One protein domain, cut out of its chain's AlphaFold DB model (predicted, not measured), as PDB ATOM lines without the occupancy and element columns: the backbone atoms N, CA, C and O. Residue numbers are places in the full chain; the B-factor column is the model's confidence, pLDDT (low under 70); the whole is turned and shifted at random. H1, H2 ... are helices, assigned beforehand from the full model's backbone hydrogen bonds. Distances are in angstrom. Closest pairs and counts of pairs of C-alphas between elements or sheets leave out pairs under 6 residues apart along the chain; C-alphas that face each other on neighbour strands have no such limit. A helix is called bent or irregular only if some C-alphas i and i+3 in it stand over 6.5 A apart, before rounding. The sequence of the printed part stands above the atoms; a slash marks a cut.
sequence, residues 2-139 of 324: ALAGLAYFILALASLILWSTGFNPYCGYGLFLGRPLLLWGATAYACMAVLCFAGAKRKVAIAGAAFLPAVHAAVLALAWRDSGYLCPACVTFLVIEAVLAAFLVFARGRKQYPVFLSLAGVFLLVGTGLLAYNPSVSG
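AT A GLANCE: This is residues 2 to 139 of the 324 residues of an uncharacterized protein of Moorella glycerini (UniProt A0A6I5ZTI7). The model is an up-and-down bundle of five helices, each running against the one before it in the chain: the pair H1 and H2 makes the middle, H5 packs on one side of it, and the pair H3 and H4 covers the other. H3 and H4 meet the middle pair near one end, at residues 61 to 68 of H3 and 100 to 104 of H4, and spread away from it toward the other. The printed part has 138 residues with five named helices, H1 to H5 in chain order, and no named strand; its class is all helix. It is compact, with a radius of gyration of the C-alphas of 15.0 A, and spans 43 by 30 by 21 A.

HOW THE PARTS SIT: Start with H3, residues 58 to 83, the longest helix. Next in the chain find H4, residues 88 to 106; H3 and H4 form a helical hairpin and touch, their closest C-alphas being those of Ala 65 and Ala 101, 5.0 A apart, at a shallow tilt of 22 degrees, opposite ways. With residues 61 to 68 alone H3 touches H2, residues 37 to 53; the closest C-alphas, those of Leu 51 and Ala 61, are 6.3 A apart. With residues 100 to 104 alone H4 touches H1, residues 2 to 20, at the C-alphas of Leu 100 and Ala 4, 6.4 A apart. H1 and H2, a helical hairpin, touch at Ala 12 and Ala 42, their closest C-alphas, 4.1 A apart. Look next to H5, residues 114 to 133: its closest C-alphas to H2 are those of Gly 127 and Thr 43, 4.9 A apart, and to H1 those of Ala 120 and Phe 9, 6.4 A apart. H5 is apart from H3 and from H4. In H1, H2, H4 and H5 every O i to N i+4 pair is within hydrogen-bond range; in H3 21 of 22 are.

IN THESE COORDINATES: Find C-alpha 58 at (26.329, -34.957, -7.733); from there H3 runs 37.9 A to Ser 83. H3 is neither bent nor irregular, but only just: C-alphas 66 and 69 are 6.0 A apart. H1 begins at C-alpha 2, (26.902, -38.863, -19.091), and runs 26.9 A; H2 measures 24.2 A and H4 27.4 A. H5 runs 28.4 A and ends at C-alpha 133, (40.787, -64.479, -9.489).

THE WHOLE: The two C-alphas farthest apart, those of Arg 108 and Gly 139, are 47.2 A apart, and the printed part has no cut. The link from H1 to H2 is long, 16 residues, and in it residues 31 to 32 pair antiparallel with 35 to 36. The links from H2 to H3 and from H3 to H4 are tight, and that from H4 to H5 is short. The mean pLDDT of the printed part is 90.0; look for values under 70 at residues 26 to 29 and 137 to 139.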
ATOM      1  N   ALA A   2      26.720 -37.767 -18.126       92.94
ATOM      2  CA  ALA A   2      26.902 -38.863 -19.091       92.94
ATOM      3  C   ALA A   2      28.221 -38.831 -19.882       92.94
ATOM      4  O   ALA A   2      28.869 -39.860 -19.998       92.94
ATOM      5  N   LEU A   3      28.658 -37.654 -20.347       94.25
ATOM      6  CA  LEU A   3      29.952 -37.515 -21.030       94.25
ATOM      7  C   LEU A   3      31.133 -37.908 -20.126       94.25
ATOM      8  O   LEU A   3      32.037 -38.605 -20.567       94.25
ATOM      9  N   ALA A   4      31.082 -37.543 -18.840       94.94
ATOM     10  CA  ALA A   4      32.074 -37.989 -17.862       94.94
ATOM     11  C   ALA A   4      32.004 -39.509 -17.644       94.94
ATOM     12  O   ALA A   4      33.037 -40.162 -17.592       94.94
ATOM     13  N   GLY A   5      30.796 -40.081 -17.579       95.31
ATOM     14  CA  GLY A   5      30.605 -41.531 -17.505       95.31
ATOM     15  C   GLY A   5      31.215 -42.267 -18.697       95.31
ATOM     16  O   GLY A   5      31.885 -43.278 -18.506       95.31
ATOM     17  N   LEU A   6      31.054 -41.730 -19.911       96.06
ATOM     18  CA  LEU A   6      31.662 -42.284 -21.122       96.06
ATOM     19  C   LEU A   6      33.191 -42.195 -21.076       96.06
ATOM     20  O   LEU A   6      33.863 -43.170 -21.395       96.06
ATOM     21  N   ALA A   7      33.741 -41.064 -20.632       96.94
ATOM     22  CA  ALA A   7      35.183 -40.910 -20.477       96.94
ATOM     23  C   ALA A   7      35.758 -41.915 -19.464       96.94
ATOM     24  O   ALA A   7      36.721 -42.609 -19.778       96.94
ATOM     25  N   TYR A   8      35.129 -42.076 -18.295       97.81
ATOM     26  CA  TYR A   8      35.531 -43.097 -17.321       97.81
ATOM     27  C   TYR A   8      35.407 -44.519 -17.873       97.81
ATOM     28  O   TYR A   8      36.276 -45.347 -17.626       97.81
ATOM     29  N   PHE A   9      34.373 -44.807 -18.662       97.31
ATOM     30  CA  PHE A   9      34.239 -46.106 -19.316       97.31
ATOM     31  C   PHE A   9      35.394 -46.382 -20.296       97.31
ATOM     32  O   PHE A   9      35.973 -47.467 -20.276       97.31
ATOM     33  N   ILE A  10      35.784 -45.389 -21.103       96.88
ATOM     34  CA  ILE A  10      36.935 -45.498 -22.012       96.88
ATOM     35  C   ILE A  10      38.235 -45.699 -21.224       96.88
ATOM     36  O   ILE A  10      39.043 -46.546 -21.599       96.88
ATOM     37  N   LEU A  11      38.429 -44.988 -20.108       96.69
ATOM     38  CA  LEU A  11      39.594 -45.175 -19.235       96.69
ATOM     39  C   LEU A  11      39.633 -46.572 -18.602       96.69
ATOM     40  O   LEU A  11      40.709 -47.167 -18.497       96.69
ATOM     41  N   ALA A  12      38.474 -47.123 -18.224       97.00
ATOM     42  CA  ALA A  12      38.364 -48.491 -17.724       97.00
ATOM     43  C   ALA A  12      38.809 -49.507 -18.787       97.00
ATOM     44  O   ALA A  12      39.635 -50.377 -18.507       97.00
ATOM     45  N   LEU A  13      38.315 -49.351 -20.020       96.25
ATOM     46  CA  LEU A  13      38.696 -50.186 -21.158       96.25
ATOM     47  C   LEU A  13      40.191 -50.061 -21.484       96.25
ATOM     48  O   LEU A  13      40.870 -51.075 -21.625       96.25
ATOM     49  N   ALA A  14      40.719 -48.837 -21.555       95.25
ATOM     50  CA  ALA A  14      42.134 -48.590 -21.818       95.25
ATOM     51  C   ALA A  14      43.030 -49.239 -20.754       95.25
ATOM     52  O   ALA A  14      44.012 -49.894 -21.091       95.25
ATOM     53  N   SER A  15      42.657 -49.131 -19.476       94.94
ATOM     54  CA  SER A  15      43.389 -49.763 -18.371       94.94
ATOM     55  C   SER A  15      43.394 -51.287 -18.482       94.94
ATOM     56  O   SER A  15      44.426 -51.919 -18.260       94.94
ATOM     57  N   LEU A  16      42.263 -51.879 -18.876       94.94
ATOM     58  CA  LEU A  16      42.147 -53.323 -19.068       94.94
ATOM     59  C   LEU A  16      42.975 -53.819 -20.265       94.94
ATOM     60  O   LEU A  16      43.613 -54.863 -20.162       94.94
ATOM     61  N   ILE A  17      43.013 -53.065 -21.369       94.06
ATOM     62  CA  ILE A  17      43.847 -53.369 -22.548       94.06
ATOM     63  C   ILE A  17      45.339 -53.251 -22.213       94.06
ATOM     64  O   ILE A  17      46.139 -54.115 -22.573       94.06
ATOM     65  N   LEU A  18      45.740 -52.196 -21.499       91.12
ATOM     66  CA  LEU A  18      47.123 -52.049 -21.045       91.12
ATOM     67  C   LEU A  18      47.517 -53.236 -20.159       91.12
ATOM     68  O   LEU A  18      48.557 -53.854 -20.371       91.12
ATOM     69  N   TRP A  19      46.652 -53.629 -19.227       91.88
ATOM     70  CA  TRP A  19      46.900 -54.808 -18.406       91.88
ATOM     71  C   TRP A  19      47.027 -56.093 -19.243       91.88
ATOM     72  O   TRP A  19      47.985 -56.843 -19.057       91.88
ATOM     73  N   SER A  20      46.113 -56.335 -20.187       90.56
ATOM     74  CA  SER A  20      46.100 -57.575 -20.978       90.56
ATOM     75  C   SER A  20      47.289 -57.700 -21.934       90.56
ATOM     76  O   SER A  20      47.728 -58.808 -22.230       90.56
ATOM     77  N   THR A  21      47.856 -56.576 -22.375       86.88
ATOM     78  CA  THR A  21      49.078 -56.534 -23.199       86.88
ATOM     79  C   THR A  21      50.367 -56.690 -22.380       86.88
ATOM     80  O   THR A  21      51.468 -56.695 -22.936       86.88
ATOM     81  N   GLY A  22      50.255 -56.838 -21.055       81.12
ATOM     82  CA  GLY A  22      51.401 -56.916 -20.153       81.12
ATOM     83  C   GLY A  22      52.147 -55.587 -20.044       81.12
ATOM     84  O   GLY A  22      53.361 -55.582 -19.825       81.12
ATOM     85  N   PHE A  23      51.447 -54.460 -20.234       82.19
ATOM     86  CA  PHE A  23      51.999 -53.151 -19.915       82.19
ATOM     87  C   PHE A  23      52.302 -53.112 -18.417       82.19
ATOM     88  O   PHE A  23      51.414 -53.285 -17.581       82.19
ATOM     89  N   ASN A  24      53.567 -52.891 -18.079       77.56
ATOM     90  CA  ASN A  24      53.989 -52.688 -16.705       77.56
ATOM     91  C   ASN A  24      54.266 -51.193 -16.522       77.56
ATOM     92  O   ASN A  24      55.229 -50.690 -17.110       77.56
ATOM     93  N   PRO A  25      53.424 -50.452 -15.782       73.44
ATOM     94  CA  PRO A  25      53.704 -49.056 -15.514       73.44
ATOM     95  C   PRO A  25      54.992 -48.992 -14.687       73.44
ATOM     96  O   PRO A  25      55.062 -49.548 -13.594       73.44
ATOM     97  N   TYR A  26      56.011 -48.310 -15.214       65.56
ATOM     98  CA  TYR A  26      57.371 -48.211 -14.656       65.56
ATOM     99  C   TYR A  26      57.463 -47.531 -13.271       65.56
ATOM    100  O   TYR A  26      58.533 -47.114 -12.849       65.56
ATOM    101  N   CYS A  27      56.355 -47.391 -12.549       66.12
ATOM    102  CA  CYS A  27      56.219 -46.609 -11.325       66.12
ATOM    103  C   CYS A  27      56.776 -47.297 -10.067       66.12
ATOM    104  O   CYS A  27      56.418 -46.877  -8.974       66.12
ATOM    105  N   GLY A  28      57.543 -48.390 -10.165       59.56
ATOM    106  CA  GLY A  28      58.057 -49.159  -9.011       59.56
ATOM    107  C   GLY A  28      56.993 -49.906  -8.184       59.56
ATOM    108  O   GLY A  28      57.270 -50.955  -7.614       59.56
ATOM    109  N   TYR A  29      55.747 -49.438  -8.204       68.19
ATOM    110  CA  TYR A  29      54.614 -49.938  -7.432       68.19
ATOM    111  C   TYR A  29      53.569 -50.619  -8.307       68.19
ATOM    112  O   TYR A  29      52.380 -50.469  -8.065       68.19
ATOM    113  N   GLY A  30      53.974 -51.378  -9.330       74.31
ATOM    114  CA  GLY A  30      53.046 -52.031 -10.268       74.31
ATOM    115  C   GLY A  30      51.961 -52.901  -9.609       74.31
ATOM    116  O   GLY A  30      50.994 -53.270 -10.275       74.31
ATOM    117  N   LEU A  31      52.089 -53.193  -8.310       83.88
ATOM    118  CA  LEU A  31      51.133 -53.920  -7.492       83.88
ATOM    119  C   LEU A  31      50.577 -53.053  -6.348       83.88
ATOM    120  O   LEU A  31      51.327 -52.451  -5.586       83.88
ATOM    121  N   PHE A  32      49.261 -53.094  -6.155       85.06
ATOM    122  CA  PHE A  32      48.566 -52.619  -4.961       85.06
ATOM    123  C   PHE A  32      47.820 -53.806  -4.337       85.06
ATOM    124  O   PHE A  32      47.110 -54.529  -5.040       85.06
ATOM    125  N   LEU A  33      48.034 -54.071  -3.043       87.12
ATOM    126  CA  LEU A  33      47.517 -55.268  -2.352       87.12
ATOM    127  C   LEU A  33      47.847 -56.586  -3.088       87.12
ATOM    128  O   LEU A  33      47.024 -57.493  -3.196       87.12
ATOM    129  N   GLY A  34      49.055 -56.669  -3.654       82.81
ATOM    130  CA  GLY A  34      49.526 -57.843  -4.392       82.81
ATOM    131  C   GLY A  34      48.874 -58.051  -5.762       82.81
ATOM    132  O   GLY A  34      49.091 -59.099  -6.363       82.81
ATOM    133  N   ARG A  35      48.091 -57.087  -6.266       87.38
ATOM    134  CA  ARG A  35      47.429 -57.143  -7.578       87.38
ATOM    135  C   ARG A  35      47.865 -55.983  -8.479       87.38
ATOM    136  O   ARG A  35      48.121 -54.901  -7.956       87.38
ATOM    137  N   PRO A  36      47.895 -56.150  -9.813       90.44
ATOM    138  CA  PRO A  36      48.268 -55.087 -10.748       90.44
ATOM    139  C   PRO A  36      47.487 -53.778 -10.551       90.44
ATOM    140  O   PRO A  36      46.256 -53.782 -10.561       90.44
ATOM    141  N   LEU A  37      48.192 -52.645 -10.450       91.44
ATOM    142  CA  LEU A  37      47.594 -51.302 -10.364       91.44
ATOM    143  C   LEU A  37      46.613 -51.022 -11.512       91.44
ATOM    144  O   LEU A  37      45.579 -50.397 -11.297       91.44
ATOM    145  N   LEU A  38      46.897 -51.514 -12.721       92.56
ATOM    146  CA  LEU A  38      46.018 -51.338 -13.883       92.56
ATOM    147  C   LEU A  38      44.646 -52.005 -13.699       92.56
ATOM    148  O   LEU A  38      43.648 -51.468 -14.170       92.56
ATOM    149  N   LEU A  39      44.573 -53.139 -12.989       93.94
ATOM    150  CA  LEU A  39      43.295 -53.791 -12.676       93.94
ATOM    151  C   LEU A  39      42.502 -53.004 -11.628       93.94
ATOM    152  O   LEU A  39      41.280 -52.881 -11.744       93.94
ATOM    153  N   TRP A  40      43.190 -52.430 -10.637       94.50
ATOM    154  CA  TRP A  40      42.576 -51.492  -9.697       94.50
ATOM    155  C   TRP A  40      42.042 -50.250 -10.409       94.50
ATOM    156  O   TRP A  40      40.885 -49.893 -10.200       94.50
ATOM    157  N   GLY A  41      42.837 -49.655 -11.303       94.69
ATOM    158  CA  GLY A  41      42.426 -48.531 -12.142       94.69
ATOM    159  C   GLY A  41      41.196 -48.870 -12.981       94.69
ATOM    160  O   GLY A  41      40.180 -48.188 -12.879       94.69
ATOM    161  N   ALA A  42      41.228 -49.982 -13.725       96.06
ATOM    162  CA  ALA A  42      40.096 -50.445 -14.531       96.06
ATOM    163  C   ALA A  42      38.804 -50.582 -13.706       96.06
ATOM    164  O   ALA A  42      37.740 -50.118 -14.121       96.06
ATOM    165  N   THR A  43      38.906 -51.162 -12.508       96.69
ATOM    166  CA  THR A  43      37.769 -51.364 -11.600       96.69
ATOM    167  C   THR A  43      37.250 -50.037 -11.041       96.69
ATOM    168  O   THR A  43      36.042 -49.795 -11.030       96.69
ATOM    169  N   ALA A  44      38.146 -49.141 -10.626       96.94
ATOM    170  CA  ALA A  44      37.779 -47.840 -10.081       96.94
ATOM    171  C   ALA A  44      37.143 -46.927 -11.149       96.94
ATOM    172  O   ALA A  44      36.120 -46.288 -10.889       96.94
ATOM    173  N   TYR A  45      37.664 -46.933 -12.379       98.00
ATOM    174  CA  TYR A  45      37.062 -46.225 -13.510       98.00
ATOM    175  C   TYR A  45      35.696 -46.801 -13.898       98.00
ATOM    176  O   TYR A  45      34.757 -46.037 -14.120       98.00
ATOM    177  N   ALA A  46      35.537 -48.129 -13.916       97.62
ATOM    178  CA  ALA A  46      34.239 -48.756 -14.164       97.62
ATOM    179  C   ALA A  46      33.212 -48.375 -13.081       97.62
ATOM    180  O   ALA A  46      32.073 -48.029 -13.400       97.62
ATOM    181  N   CYS A  47      33.625 -48.338 -11.810       97.50
ATOM    182  CA  CYS A  47      32.790 -47.867 -10.705       97.50
ATOM    183  C   CYS A  47      32.338 -46.411 -10.917       97.50
ATOM    184  O   CYS A  47      31.150 -46.097 -10.809       97.50
ATOM    185  N   MET A  48      33.257 -45.524 -11.311       97.69
ATOM    186  CA  MET A  48      32.928 -44.129 -11.615       97.69
ATOM    187  C   MET A  48      32.002 -43.975 -12.825       97.69
ATOM    188  O   MET A  48      31.094 -43.135 -12.793       97.69
ATOM    189  N   ALA A  49      32.173 -44.794 -13.863       97.19
ATOM    190  CA  ALA A  49      31.264 -44.835 -15.004       97.19
ATOM    191  C   ALA A  49      29.840 -45.218 -14.563       97.19
ATOM    192  O   ALA A  49      28.886 -44.509 -14.896       97.19
ATOM    193  N   VAL A  50      29.696 -46.262 -13.735       96.75
ATOM    194  CA  VAL A  50      28.409 -46.679 -13.147       96.75
ATOM    195  C   VAL A  50      27.781 -45.545 -12.337       96.75
ATOM    196  O   VAL A  50      26.620 -45.206 -12.567       96.75
ATOM    197  N   LEU A  51      28.534 -44.893 -11.444       95.25
ATOM    198  CA  LEU A  51      28.029 -43.766 -10.647       95.25
ATOM    199  C   LEU A  51      27.524 -42.612 -11.529       95.25
ATOM    200  O   LEU A  51      26.480 -42.012 -11.243       95.25
ATOM    201  N   CYS A  52      28.231 -42.312 -12.620       94.94
ATOM    202  CA  CYS A  52      27.838 -41.272 -13.564       94.94
ATOM    203  C   CYS A  52      26.569 -41.642 -14.350       94.94
ATOM    204  O   CYS A  52      25.677 -40.797 -14.479       94.94
ATOM    205  N   PHE A  53      26.459 -42.878 -14.852       94.94
ATOM    206  CA  PHE A  53      25.317 -43.327 -15.662       94.94
ATOM    207  C   PHE A  53      24.062 -43.647 -14.844       94.94
ATOM    208  O   PHE A  53      22.955 -43.363 -15.305       94.94
ATOM    209  N   ALA A  54      24.216 -44.135 -13.609       93.19
ATOM    210  CA  ALA A  54      23.115 -44.323 -12.660       93.19
ATOM    211  C   ALA A  54      22.495 -42.982 -12.230       93.19
ATOM    212  O   ALA A  54      21.406 -42.925 -11.655       93.19
ATOM    213  N   GLY A  55      23.192 -41.877 -12.507       90.50
ATOM    214  CA  GLY A  55      22.802 -40.560 -12.053       90.50
ATOM    215  C   GLY A  55      22.924 -40.461 -10.539       90.50
ATOM    216  O   GLY A  55      22.003 -39.955  -9.900       90.50
ATOM    217  N   ALA A  56      24.034 -40.913  -9.949       92.62
ATOM    218  CA  ALA A  56      24.308 -40.736  -8.524       92.62
ATOM    219  C   ALA A  56      24.167 -39.262  -8.092       92.62
ATOM    220  O   ALA A  56      24.169 -38.334  -8.911       92.62
ATOM    221  N   LYS A  57      24.005 -39.016  -6.785       94.62
ATOM    222  CA  LYS A  57      23.971 -37.639  -6.265       94.62
ATOM    223  C   LYS A  57      25.270 -36.937  -6.672       94.62
ATOM    224  O   LYS A  57      26.349 -37.477  -6.459       94.62
ATOM    225  N   ARG A  58      25.175 -35.716  -7.209       93.50
ATOM    226  CA  ARG A  58      26.329 -34.957  -7.733       93.50
ATOM    227  C   ARG A  58      27.502 -34.885  -6.749       93.50
ATOM    228  O   ARG A  58      28.636 -35.067  -7.163       93.50
ATOM    229  N   LYS A  59      27.224 -34.689  -5.455       95.81
ATOM    230  CA  LYS A  59      28.252 -34.665  -4.399       95.81
ATOM    231  C   LYS A  59      29.058 -35.971  -4.329       95.81
ATOM    232  O   LYS A  59      30.269 -35.916  -4.192       95.81
ATOM    233  N   VAL A  60      28.397 -37.122  -4.482       96.31
ATOM    234  CA  VAL A  60      29.043 -38.447  -4.481       96.31
ATOM    235  C   VAL A  60      29.909 -38.621  -5.727       96.31
ATOM    236  O   VAL A  60      31.058 -39.029  -5.615       96.31
ATOM    237  N   ALA A  61      29.392 -38.252  -6.903       95.50
ATOM    238  CA  ALA A  61      30.153 -38.337  -8.150       95.50
ATOM    239  C   ALA A  61      31.394 -37.426  -8.136       95.50
ATOM    240  O   ALA A  61      32.461 -37.848  -8.565       95.50
ATOM    241  N   ILE A  62      31.281 -36.202  -7.606       96.44
ATOM    242  CA  ILE A  62      32.427 -35.289  -7.458       96.44
ATOM    243  C   ILE A  62      33.444 -35.851  -6.458       96.44
ATOM    244  O   ILE A  62      34.633 -35.841  -6.753       96.44
ATOM    245  N   ALA A  63      32.996 -36.372  -5.312       97.25
ATOM    246  CA  ALA A  63      33.894 -36.951  -4.313       97.25
ATOM    247  C   ALA A  63      34.685 -38.146  -4.874       97.25
ATOM    248  O   ALA A  63      35.904 -38.185  -4.742       97.25
ATOM    249  N   GLY A  64      34.014 -39.074  -5.565       96.12
ATOM    250  CA  GLY A  64      34.684 -40.199  -6.224       96.12
ATOM    251  C   GLY A  64      35.650 -39.749  -7.326       96.12
ATOM    252  O   GLY A  64      36.773 -40.239  -7.402       96.12
ATOM    253  N   ALA A  65      35.254 -38.756  -8.128       96.44
ATOM    254  CA  ALA A  65      36.103 -38.202  -9.179       96.44
ATOM    255  C   ALA A  65      37.337 -37.467  -8.639       96.44
ATOM    256  O   ALA A  65      38.363 -37.475  -9.302       96.44
ATOM    257  N   ALA A  66      37.256 -36.841  -7.461       97.31
ATOM    258  CA  ALA A  66      38.395 -36.189  -6.814       97.31
ATOM    259  C   ALA A  66      39.327 -37.187  -6.105       97.31
ATOM    260  O   ALA A  66      40.529 -36.951  -6.012       97.31
ATOM    261  N   PHE A  67      38.786 -38.311  -5.626       97.00
ATOM    262  CA  PHE A  67      39.568 -39.358  -4.970       97.00
ATOM    263  C   PHE A  67      40.572 -40.023  -5.922       97.00
ATOM    264  O   PHE A  67      41.729 -40.199  -5.551       97.00
ATOM    265  N   LEU A  68      40.156 -40.343  -7.152       95.88
ATOM    266  CA  LEU A  68      41.016 -40.978  -8.161       95.88
ATOM    267  C   LEU A  68      42.348 -40.237  -8.411       95.88
ATOM    268  O   LEU A  68      43.391 -40.833  -8.138       95.88
ATOM    269  N   PRO A  69      42.358 -38.950  -8.820       97.25
ATOM    270  CA  PRO A  69      43.600 -38.220  -9.065       97.25
ATOM    271  C   PRO A  69      44.426 -38.024  -7.796       97.25
ATOM    272  O   PRO A  69      45.649 -37.981  -7.879       97.25
ATOM    273  N   ALA A  70      43.807 -37.957  -6.613       96.69
ATOM    274  CA  ALA A  70      44.552 -37.896  -5.357       96.69
ATOM    275  C   ALA A  70      45.348 -39.190  -5.103       96.69
ATOM    276  O   ALA A  70      46.536 -39.131  -4.785       96.69
ATOM    277  N   VAL A  71      44.722 -40.356  -5.298       93.88
ATOM    278  CA  VAL A  71      45.406 -41.656  -5.205       93.88
ATOM    279  C   VAL A  71      46.499 -41.765  -6.268       93.88
ATOM    280  O   VAL A  71      47.624 -42.153  -5.953       93.88
ATOM    281  N   HIS A  72      46.207 -41.378  -7.511       93.81
ATOM    282  CA  HIS A  72      47.172 -41.446  -8.607       93.81
ATOM    283  C   HIS A  72      48.388 -40.540  -8.366       93.81
ATOM    284  O   HIS A  72      49.526 -40.966  -8.566       93.81
ATOM    285  N   ALA A  73      48.163 -39.313  -7.882       95.50
ATOM    286  CA  ALA A  73      49.219 -38.379  -7.510       95.50
ATOM    287  C   ALA A  73      50.079 -38.916  -6.358       95.50
ATOM    288  O   ALA A  73      51.301 -38.794  -6.411       95.50
ATOM    289  N   ALA A  74      49.474 -39.558  -5.353       93.94
ATOM    290  CA  ALA A  74      50.217 -40.182  -4.259       93.94
ATOM    291  C   ALA A  74      51.124 -41.320  -4.759       93.94
ATOM    292  O   ALA A  74      52.299 -41.370  -4.399       93.94
ATOM    293  N   VAL A  75      50.618 -42.191  -5.639       90.75
ATOM    294  CA  VAL A  75      51.420 -43.261  -6.258       90.75
ATOM    295  C   VAL A  75      52.562 -42.681  -7.097       90.75
ATOM    296  O   VAL A  75      53.688 -43.161  -7.005       90.75
ATOM    297  N   LEU A  76      52.307 -41.628  -7.881       91.81
ATOM    298  CA  LEU A  76      53.341 -40.940  -8.661       91.81
ATOM    299  C   LEU A  76      54.406 -40.283  -7.776       91.81
ATOM    300  O   LEU A  76      55.586 -40.358  -8.102       91.81
ATOM    301  N   ALA A  77      54.015 -39.674  -6.656       92.81
ATOM    302  CA  ALA A  77      54.951 -39.073  -5.712       92.81
ATOM    303  C   ALA A  77      55.862 -40.125  -5.058       92.81
ATOM    304  O   ALA A  77      57.065 -39.900  -4.938       92.81
ATOM    305  N   LEU A  78      55.313 -41.287  -4.687       87.38
ATOM    306  CA  LEU A  78      56.102 -42.413  -4.175       87.38
ATOM    307  C   LEU A  78      57.044 -42.972  -5.247       87.38
ATOM    308  O   LEU A  78      58.230 -43.154  -4.988       87.38
ATOM    309  N   ALA A  79      56.545 -43.164  -6.471       84.44
ATOM    310  CA  ALA A  79      57.355 -43.611  -7.601       84.44
ATOM    311  C   ALA A  79      58.518 -42.652  -7.894       84.44
ATOM    312  O   ALA A  79      59.649 -43.094  -8.094       84.44
ATOM    313  N   TRP A  80      58.257 -41.342  -7.881       87.19
ATOM    314  CA  TRP A  80      59.281 -40.313  -8.048       87.19
ATOM    315  C   TRP A  80      60.316 -40.352  -6.931       87.19
ATOM    316  O   TRP A  80      61.508 -40.299  -7.211       87.19
ATOM    317  N   ARG A  81      59.873 -40.463  -5.675       85.88
ATOM    318  CA  ARG A  81      60.775 -40.520  -4.520       85.88
ATOM    319  C   ARG A  81      61.759 -41.683  -4.633       85.88
ATOM    320  O   ARG A  81      62.928 -41.508  -4.313       85.88
ATOM    321  N   ASP A  82      61.285 -42.839  -5.085       74.56
ATOM    322  CA  ASP A  82      62.086 -44.062  -5.061       74.56
ATOM    323  C   ASP A  82      62.918 -44.263  -6.338       74.56
ATOM    324  O   ASP A  82      63.987 -44.862  -6.283       74.56
ATOM    325  N   SER A  83      62.453 -43.764  -7.489       76.44
ATOM    326  CA  SER A  83      63.120 -43.978  -8.786       76.44
ATOM    327  C   SER A  83      63.684 -42.718  -9.443       76.44
ATOM    328  O   SER A  83      64.453 -42.823 -10.396       76.44
ATOM    329  N   GLY A  84      63.275 -41.526  -8.999       79.75
ATOM    330  CA  GLY A  84      63.574 -40.263  -9.679       79.75
ATOM    331  C   GLY A  84      62.906 -40.121 -11.053       79.75
ATOM    332  O   GLY A  84      63.313 -39.268 -11.840       79.75
ATOM    333  N   TYR A  85      61.910 -40.957 -11.377       78.94
ATOM    334  CA  TYR A  85      61.253 -40.978 -12.683       78.94
ATOM    335  C   TYR A  85      59.721 -40.946 -12.568       78.94
ATOM    336  O   TYR A  85      59.125 -41.611 -11.720       78.94
ATOM    337  N   LEU A  86      59.063 -40.184 -13.451       86.81
ATOM    338  CA  LEU A  86      57.603 -40.159 -13.589       86.81
ATOM    339  C   LEU A  86      57.184 -40.932 -14.838       86.81
ATOM    340  O   LEU A  86      57.599 -40.607 -15.949       86.81
ATOM    341  N   CYS A  87      56.304 -41.921 -14.678       86.25
ATOM    342  CA  CYS A  87      55.738 -42.658 -15.804       86.25
ATOM    343  C   CYS A  87      54.834 -41.735 -16.653       86.25
ATOM    344  O   CYS A  87      53.797 -41.291 -16.145       86.25
ATOM    345  N   PRO A  88      55.146 -41.489 -17.945       88.50
ATOM    346  CA  PRO A  88      54.358 -40.578 -18.783       88.50
ATOM    347  C   PRO A  88      52.893 -41.004 -18.934       88.50
ATOM    348  O   PRO A  88      51.995 -40.162 -18.957       88.50
ATOM    349  N   ALA A  89      52.635 -42.317 -18.972       89.00
ATOM    350  CA  ALA A  89      51.276 -42.845 -19.011       89.00
ATOM    351  C   ALA A  89      50.505 -42.453 -17.741       89.00
ATOM    352  O   ALA A  89      49.431 -41.870 -17.841       89.00
ATOM    353  N   CYS A  90      51.069 -42.686 -16.553       91.94
ATOM    354  CA  CYS A  90      50.418 -42.342 -15.285       91.94
ATOM    355  C   CYS A  90      50.200 -40.833 -15.127       91.94
ATOM    356  O   CYS A  90      49.140 -40.425 -14.663       91.94
ATOM    357  N   VAL A  91      51.148 -39.999 -15.571       94.88
ATOM    358  CA  VAL A  91      50.954 -38.538 -15.612       94.88
ATOM    359  C   VAL A  91      49.782 -38.173 -16.528       94.88
ATOM    360  O   VAL A  91      48.942 -37.358 -16.157       94.88
ATOM    361  N   THR A  92      49.669 -38.817 -17.693       94.56
ATOM    362  CA  THR A  92      48.540 -38.608 -18.615       94.56
ATOM    363  C   THR A  92      47.206 -38.993 -17.969       94.56
ATOM    364  O   THR A  92      46.257 -38.213 -18.031       94.56
ATOM    365  N   PHE A  93      47.128 -40.149 -17.298       94.56
ATOM    366  CA  PHE A  93      45.924 -40.560 -16.566       94.56
ATOM    367  C   PHE A  93      45.562 -39.561 -15.461       94.56
ATOM    368  O   PHE A  93      44.409 -39.142 -15.394       94.56
ATOM    369  N   LEU A  94      46.538 -39.110 -14.665       96.38
ATOM    370  CA  LEU A  94      46.334 -38.098 -13.624       96.38
ATOM    371  C   LEU A  94      45.754 -36.793 -14.198       96.38
ATOM    372  O   LEU A  94      44.810 -36.233 -13.641       96.38
ATOM    373  N   VAL A  95      46.292 -36.309 -15.322       97.75
ATOM    374  CA  VAL A  95      45.795 -35.090 -15.980       97.75
ATOM    375  C   VAL A  95      44.358 -35.281 -16.465       97.75
ATOM    376  O   VAL A  95      43.508 -34.428 -16.202       97.75
ATOM    377  N   ILE A  96      44.055 -36.404 -17.125       97.31
ATOM    378  CA  ILE A  96      42.695 -36.699 -17.599       97.31
ATOM    379  C   ILE A  96      41.717 -36.778 -16.417       97.31
ATOM    380  O   ILE A  96      40.633 -36.200 -16.477       97.31
ATOM    381  N   GLU A  97      42.093 -37.444 -15.325       97.50
ATOM    382  CA  GLU A  97      41.284 -37.540 -14.107       97.50
ATOM    383  C   GLU A  97      41.008 -36.171 -13.481       97.50
ATOM    384  O   GLU A  97      39.859 -35.866 -13.154       97.50
ATOM    385  N   ALA A  98      42.029 -35.317 -13.362       98.00
ATOM    386  CA  ALA A  98      41.877 -33.966 -12.832       98.00
ATOM    387  C   ALA A  98      40.922 -33.122 -13.695       98.00
ATOM    388  O   ALA A  98      40.038 -32.439 -13.165       98.00
ATOM    389  N   VAL A  99      41.034 -33.223 -15.026       97.88
ATOM    390  CA  VAL A  99      40.121 -32.560 -15.971       97.88
ATOM    391  C   VAL A  99      38.693 -33.092 -15.824       97.88
ATOM    392  O   VAL A  99      37.748 -32.303 -15.794       97.88
ATOM    393  N   LEU A 100      38.505 -34.406 -15.681       96.94
ATOM    394  CA  LEU A 100      37.181 -35.007 -15.482       96.94
ATOM    395  C   LEU A 100      36.550 -34.609 -14.142       96.94
ATOM    396  O   LEU A 100      35.345 -34.342 -14.088       96.94
ATOM    397  N   ALA A 101      37.345 -34.532 -13.074       96.94
ATOM    398  CA  ALA A 101      36.900 -34.050 -11.773       96.94
ATOM    399  C   ALA A 101      36.438 -32.587 -11.859       96.94
ATOM    400  O   ALA A 101      35.315 -32.275 -11.454       96.94
ATOM    401  N   ALA A 102      37.243 -31.713 -12.474       97.19
ATOM    402  CA  ALA A 102      36.876 -30.321 -12.721       97.19
ATOM    403  C   ALA A 102      35.605 -30.216 -13.583       97.19
ATOM    404  O   ALA A 102      34.663 -29.509 -13.229       97.19
ATOM    405  N   PHE A 103      35.513 -30.988 -14.667       96.06
ATOM    406  CA  PHE A 103      34.329 -31.024 -15.526       96.06
ATOM    407  C   PHE A 103      33.057 -31.403 -14.752       96.06
ATOM    408  O   PHE A 103      32.011 -30.779 -14.940       96.06
ATOM    409  N   LEU A 104      33.120 -32.376 -13.838       95.06
ATOM    410  CA  LEU A 104      31.981 -32.758 -12.991       95.06
ATOM    411  C   LEU A 104      31.568 -31.666 -11.992       95.06
ATOM    412  O   LEU A 104      30.384 -31.578 -11.638       95.06
ATOM    413  N   VAL A 105      32.500 -30.804 -11.574       96.12
ATOM    414  CA  VAL A 105      32.191 -29.616 -10.768       96.12
ATOM    415  C   VAL A 105      31.384 -28.598 -11.570       96.12
ATOM    416  O   VAL A 105      30.513 -27.964 -10.987       96.12
ATOM    417  N   PHE A 106      31.556 -28.478 -12.887       95.44
ATOM    418  CA  PHE A 106      30.800 -27.506 -13.696       95.44
ATOM    419  C   PHE A 106      29.571 -28.091 -14.404       95.44
ATOM    420  O   PHE A 106      28.607 -27.373 -14.670       95.44
ATOM    421  N   ALA A 107      29.553 -29.397 -14.666       91.12
ATOM    422  CA  ALA A 107      28.469 -30.043 -15.392       91.12
ATOM    423  C   ALA A 107      27.129 -29.947 -14.637       91.12
ATOM    424  O   ALA A 107      26.970 -30.433 -13.513       91.12
ATOM    425  N   ARG A 108      26.120 -29.370 -15.300       86.69
ATOM    426  CA  ARG A 108      24.721 -29.350 -14.849       86.69
ATOM    427  C   ARG A 108      23.902 -30.346 -15.676       86.69
ATOM    428  O   ARG A 108      24.124 -30.496 -16.872       86.69
ATOM    429  N   GLY A 109      22.964 -31.038 -15.035       79.69
ATOM    430  CA  GLY A 109      22.034 -31.952 -15.706       79.69
ATOM    431  C   GLY A 109      22.234 -33.432 -15.371       79.69
ATOM    432  O   GLY A 109      23.354 -33.942 -15.258       79.69
ATOM    433  N   ARG A 110      21.102 -34.121 -15.215       79.94
ATOM    434  CA  ARG A 110      20.996 -35.526 -14.817       79.94
ATOM    435  C   ARG A 110      20.184 -36.259 -15.888       79.94
ATOM    436  O   ARG A 110      18.980 -36.416 -15.759       79.94
ATOM    437  N   LYS A 111      20.839 -36.629 -16.989       85.00
ATOM    438  CA  LYS A 111      20.262 -37.546 -17.982       85.00
ATOM    439  C   LYS A 111      20.802 -38.944 -17.704       85.00
ATOM    440  O   LYS A 111      22.015 -39.100 -17.560       85.00
ATOM    441  N   GLN A 112      19.901 -39.912 -17.576       86.12
ATOM    442  CA  GLN A 112      20.236 -41.324 -17.401       86.12
ATOM    443  C   GLN A 112      20.352 -41.996 -18.767       86.12
ATOM    444  O   GLN A 112      19.614 -41.664 -19.691       86.12
ATOM    445  N   TYR A 113      21.287 -42.935 -18.876       89.56
ATOM    446  CA  TYR A 113      21.537 -43.690 -20.100       89.56
ATOM    447  C   TYR A 113      21.613 -45.181 -19.748       89.56
ATOM    448  O   TYR A 113      22.695 -45.671 -19.421       89.56
ATOM    449  N   PRO A 114      20.480 -45.906 -19.765       87.81
ATOM    450  CA  PRO A 114      20.397 -47.262 -19.217       87.81
ATOM    451  C   PRO A 114      21.311 -48.258 -19.942       87.81
ATOM    452  O   PRO A 114      21.922 -49.100 -19.295       87.81
ATOM    453  N   VAL A 115      21.487 -48.116 -21.261       91.31
ATOM    454  CA  VAL A 115      22.388 -48.978 -22.052       91.31
ATOM    455  C   VAL A 115      23.835 -48.872 -21.560       91.31
ATOM    456  O   VAL A 115      24.481 -49.881 -21.284       91.31
ATOM    457  N   PHE A 116      24.333 -47.645 -21.390       90.44
ATOM    458  CA  PHE A 116      25.695 -47.411 -20.913       90.44
ATOM    459  C   PHE A 116      25.875 -47.786 -19.438       90.44
ATOM    460  O   PHE A 116      26.957 -48.218 -19.050       90.44
ATOM    461  N   LEU A 117      24.818 -47.676 -18.626       92.75
ATOM    462  CA  LEU A 117      24.829 -48.158 -17.247       92.75
ATOM    463  C   LEU A 117      25.047 -49.675 -17.186       92.75
ATOM    464  O   LEU A 117      25.925 -50.125 -16.451       92.75
ATOM    465  N   SER A 118      24.296 -50.450 -17.974       92.19
ATOM    466  CA  SER A 118      24.450 -51.908 -18.027       92.19
ATOM    467  C   SER A 118      25.852 -52.311 -18.481       92.19
ATOM    468  O   SER A 118      26.481 -53.158 -17.851       92.19
ATOM    469  N   LEU A 119      26.382 -51.658 -19.521       91.38
ATOM    470  CA  LEU A 119      27.724 -51.942 -20.032       91.38
ATOM    471  C   LEU A 119      28.818 -51.629 -18.997       91.38
ATOM    472  O   LEU A 119      29.711 -52.447 -18.772       91.38
ATOM    473  N   ALA A 120      28.727 -50.480 -18.322       90.50
ATOM    474  CA  ALA A 120      29.643 -50.125 -17.240       90.50
ATOM    475  C   ALA A 120      29.543 -51.112 -16.061       90.50
ATOM    476  O   ALA A 120      30.561 -51.467 -15.470       90.50
ATOM    477  N   GLY A 121      28.334 -51.598 -15.757       91.06
ATOM    478  CA  GLY A 121      28.103 -52.635 -14.751       91.06
ATOM    479  C   GLY A 121      28.795 -53.957 -15.091       91.06
ATOM    480  O   GLY A 121      29.468 -54.526 -14.235       91.06
ATOM    481  N   VAL A 122      28.711 -54.411 -16.346       93.81
ATOM    482  CA  VAL A 122      29.432 -55.609 -16.814       93.81
ATOM    483  C   VAL A 122      30.944 -55.429 -16.662       93.81
ATOM    484  O   VAL A 122      31.608 -56.307 -16.119       93.81
ATOM    485  N   PHE A 123      31.490 -54.278 -17.063       92.69
ATOM    486  CA  PHE A 123      32.920 -53.990 -16.896       92.69
ATOM    487  C   PHE A 123      33.354 -53.969 -15.430       92.69
ATOM    488  O   PHE A 123      34.428 -54.471 -15.106       92.69
ATOM    489  N   LEU A 124      32.520 -53.436 -14.535       94.94
ATOM    490  CA  LEU A 124      32.791 -53.452 -13.101       94.94
ATOM    491  C   LEU A 124      32.827 -54.885 -12.552       94.94
ATOM    492  O   LEU A 124      33.731 -55.219 -11.787       94.94
ATOM    493  N   LEU A 125      31.885 -55.738 -12.968       95.06
ATOM    494  CA  LEU A 125      31.864 -57.152 -12.588       95.06
ATOM    495  C   LEU A 125      33.095 -57.898 -13.116       95.06
ATOM    496  O   LEU A 125      33.730 -58.619 -12.354       95.06
ATOM    497  N   VAL A 126      33.470 -57.685 -14.381       94.12
ATOM    498  CA  VAL A 126      34.674 -58.283 -14.980       94.12
ATOM    499  C   VAL A 126      35.934 -57.812 -14.257       94.12
ATOM    500  O   VAL A 126      36.745 -58.644 -13.864       94.12
ATOM    501  N   GLY A 127      36.095 -56.506 -14.025       92.12
ATOM    502  CA  GLY A 127      37.253 -55.948 -13.319       92.12
ATOM    503  C   GLY A 127      37.386 -56.489 -11.894       92.12
ATOM    504  O   GLY A 127      38.454 -56.960 -11.503       92.12
ATOM    505  N   THR A 128      36.278 -56.524 -11.150       93.44
ATOM    506  CA  THR A 128      36.237 -57.083  -9.789       93.44
ATOM    507  C   THR A 128      36.511 -58.587  -9.790       93.44
ATOM    508  O   THR A 128      37.264 -59.077  -8.952       93.44
ATOM    509  N   GLY A 129      35.952 -59.323 -10.754       93.75
ATOM    510  CA  GLY A 129      36.224 -60.744 -10.947       93.75
ATOM    511  C   GLY A 129      37.704 -60.999 -11.225       93.75
ATOM    512  O   GLY A 129      38.325 -61.809 -10.543       93.75
ATOM    513  N   LEU A 130      38.313 -60.254 -12.147       92.44
ATOM    514  CA  LEU A 130      39.748 -60.344 -12.424       92.44
ATOM    515  C   LEU A 130      40.587 -60.005 -11.187       92.44
ATOM    516  O   LEU A 130      41.545 -60.716 -10.904       92.44
ATOM    517  N   LEU A 131      40.216 -58.986 -10.407       91.62
ATOM    518  CA  LEU A 131      40.872 -58.694  -9.128       91.62
ATOM    519  C   LEU A 131      40.711 -59.822  -8.103       91.62
ATOM    520  O   LEU A 131      41.605 -60.009  -7.285       91.62
ATOM    521  N   ALA A 132      39.611 -60.574  -8.111       91.62
ATOM    522  CA  ALA A 132      39.402 -61.701  -7.203       91.62
ATOM    523  C   ALA A 132      40.189 -62.951  -7.638       91.62
ATOM    524  O   ALA A 132      40.829 -63.595  -6.804       91.62
ATOM    525  N   TYR A 133      40.192 -63.260  -8.937       91.44
ATOM    526  CA  TYR A 133      40.787 -64.479  -9.489       91.44
ATOM    527  C   TYR A 133      42.276 -64.368  -9.820       91.44
ATOM    528  O   TYR A 133      42.963 -65.383  -9.796       91.44
ATOM    529  N   ASN A 134      42.798 -63.178 -10.131       83.81
ATOM    530  CA  ASN A 134      44.206 -63.005 -10.488       83.81
ATOM    531  C   ASN A 134      45.084 -63.126  -9.234       83.81
ATOM    532  O   ASN A 134      45.115 -62.152  -8.492       83.81
ATOM    533  N   PRO A 135      45.765 -64.261  -8.968       74.00
ATOM    534  CA  PRO A 135      46.409 -64.571  -7.687       74.00
ATOM    535  C   PRO A 135      47.380 -63.478  -7.233       74.00
ATOM    536  O   PRO A 135      47.987 -62.774  -8.034       74.00
ATOM    537  N   SER A 136      47.461 -63.261  -5.919       71.12
ATOM    538  CA  SER A 136      48.213 -62.140  -5.380       71.12
ATOM    539  C   SER A 136      49.657 -62.571  -5.441       71.12
ATOM    540  O   SER A 136      50.008 -63.670  -5.008       71.12
ATOM    541  N   VAL A 137      50.512 -61.714  -5.991       61.62
ATOM    542  CA  VAL A 137      51.928 -62.067  -6.135       61.62
ATOM    543  C   VAL A 137      52.579 -62.266  -4.752       61.62
ATOM    544  O   VAL A 137      53.580 -62.965  -4.640       61.62
ATOM    545  N   SER A 138      51.943 -61.773  -3.675       51.94
ATOM    546  CA  SER A 138      52.299 -62.036  -2.270       51.94
ATOM    547  C   SER A 138      52.346 -63.516  -1.871       51.94
ATOM    548  O   SER A 138      52.940 -63.823  -0.844       51.94
ATOM    549  N   GLY A 139      51.751 -64.431  -2.642       42.16
ATOM    550  CA  GLY A 139      51.844 -65.872  -2.381       42.16
ATOM    551  C   GLY A 139      53.206 -66.486  -2.720       42.16
ATOM    552  O   GLY A 139      53.550 -67.534  -2.182       42.16
TER     553      GLY A 139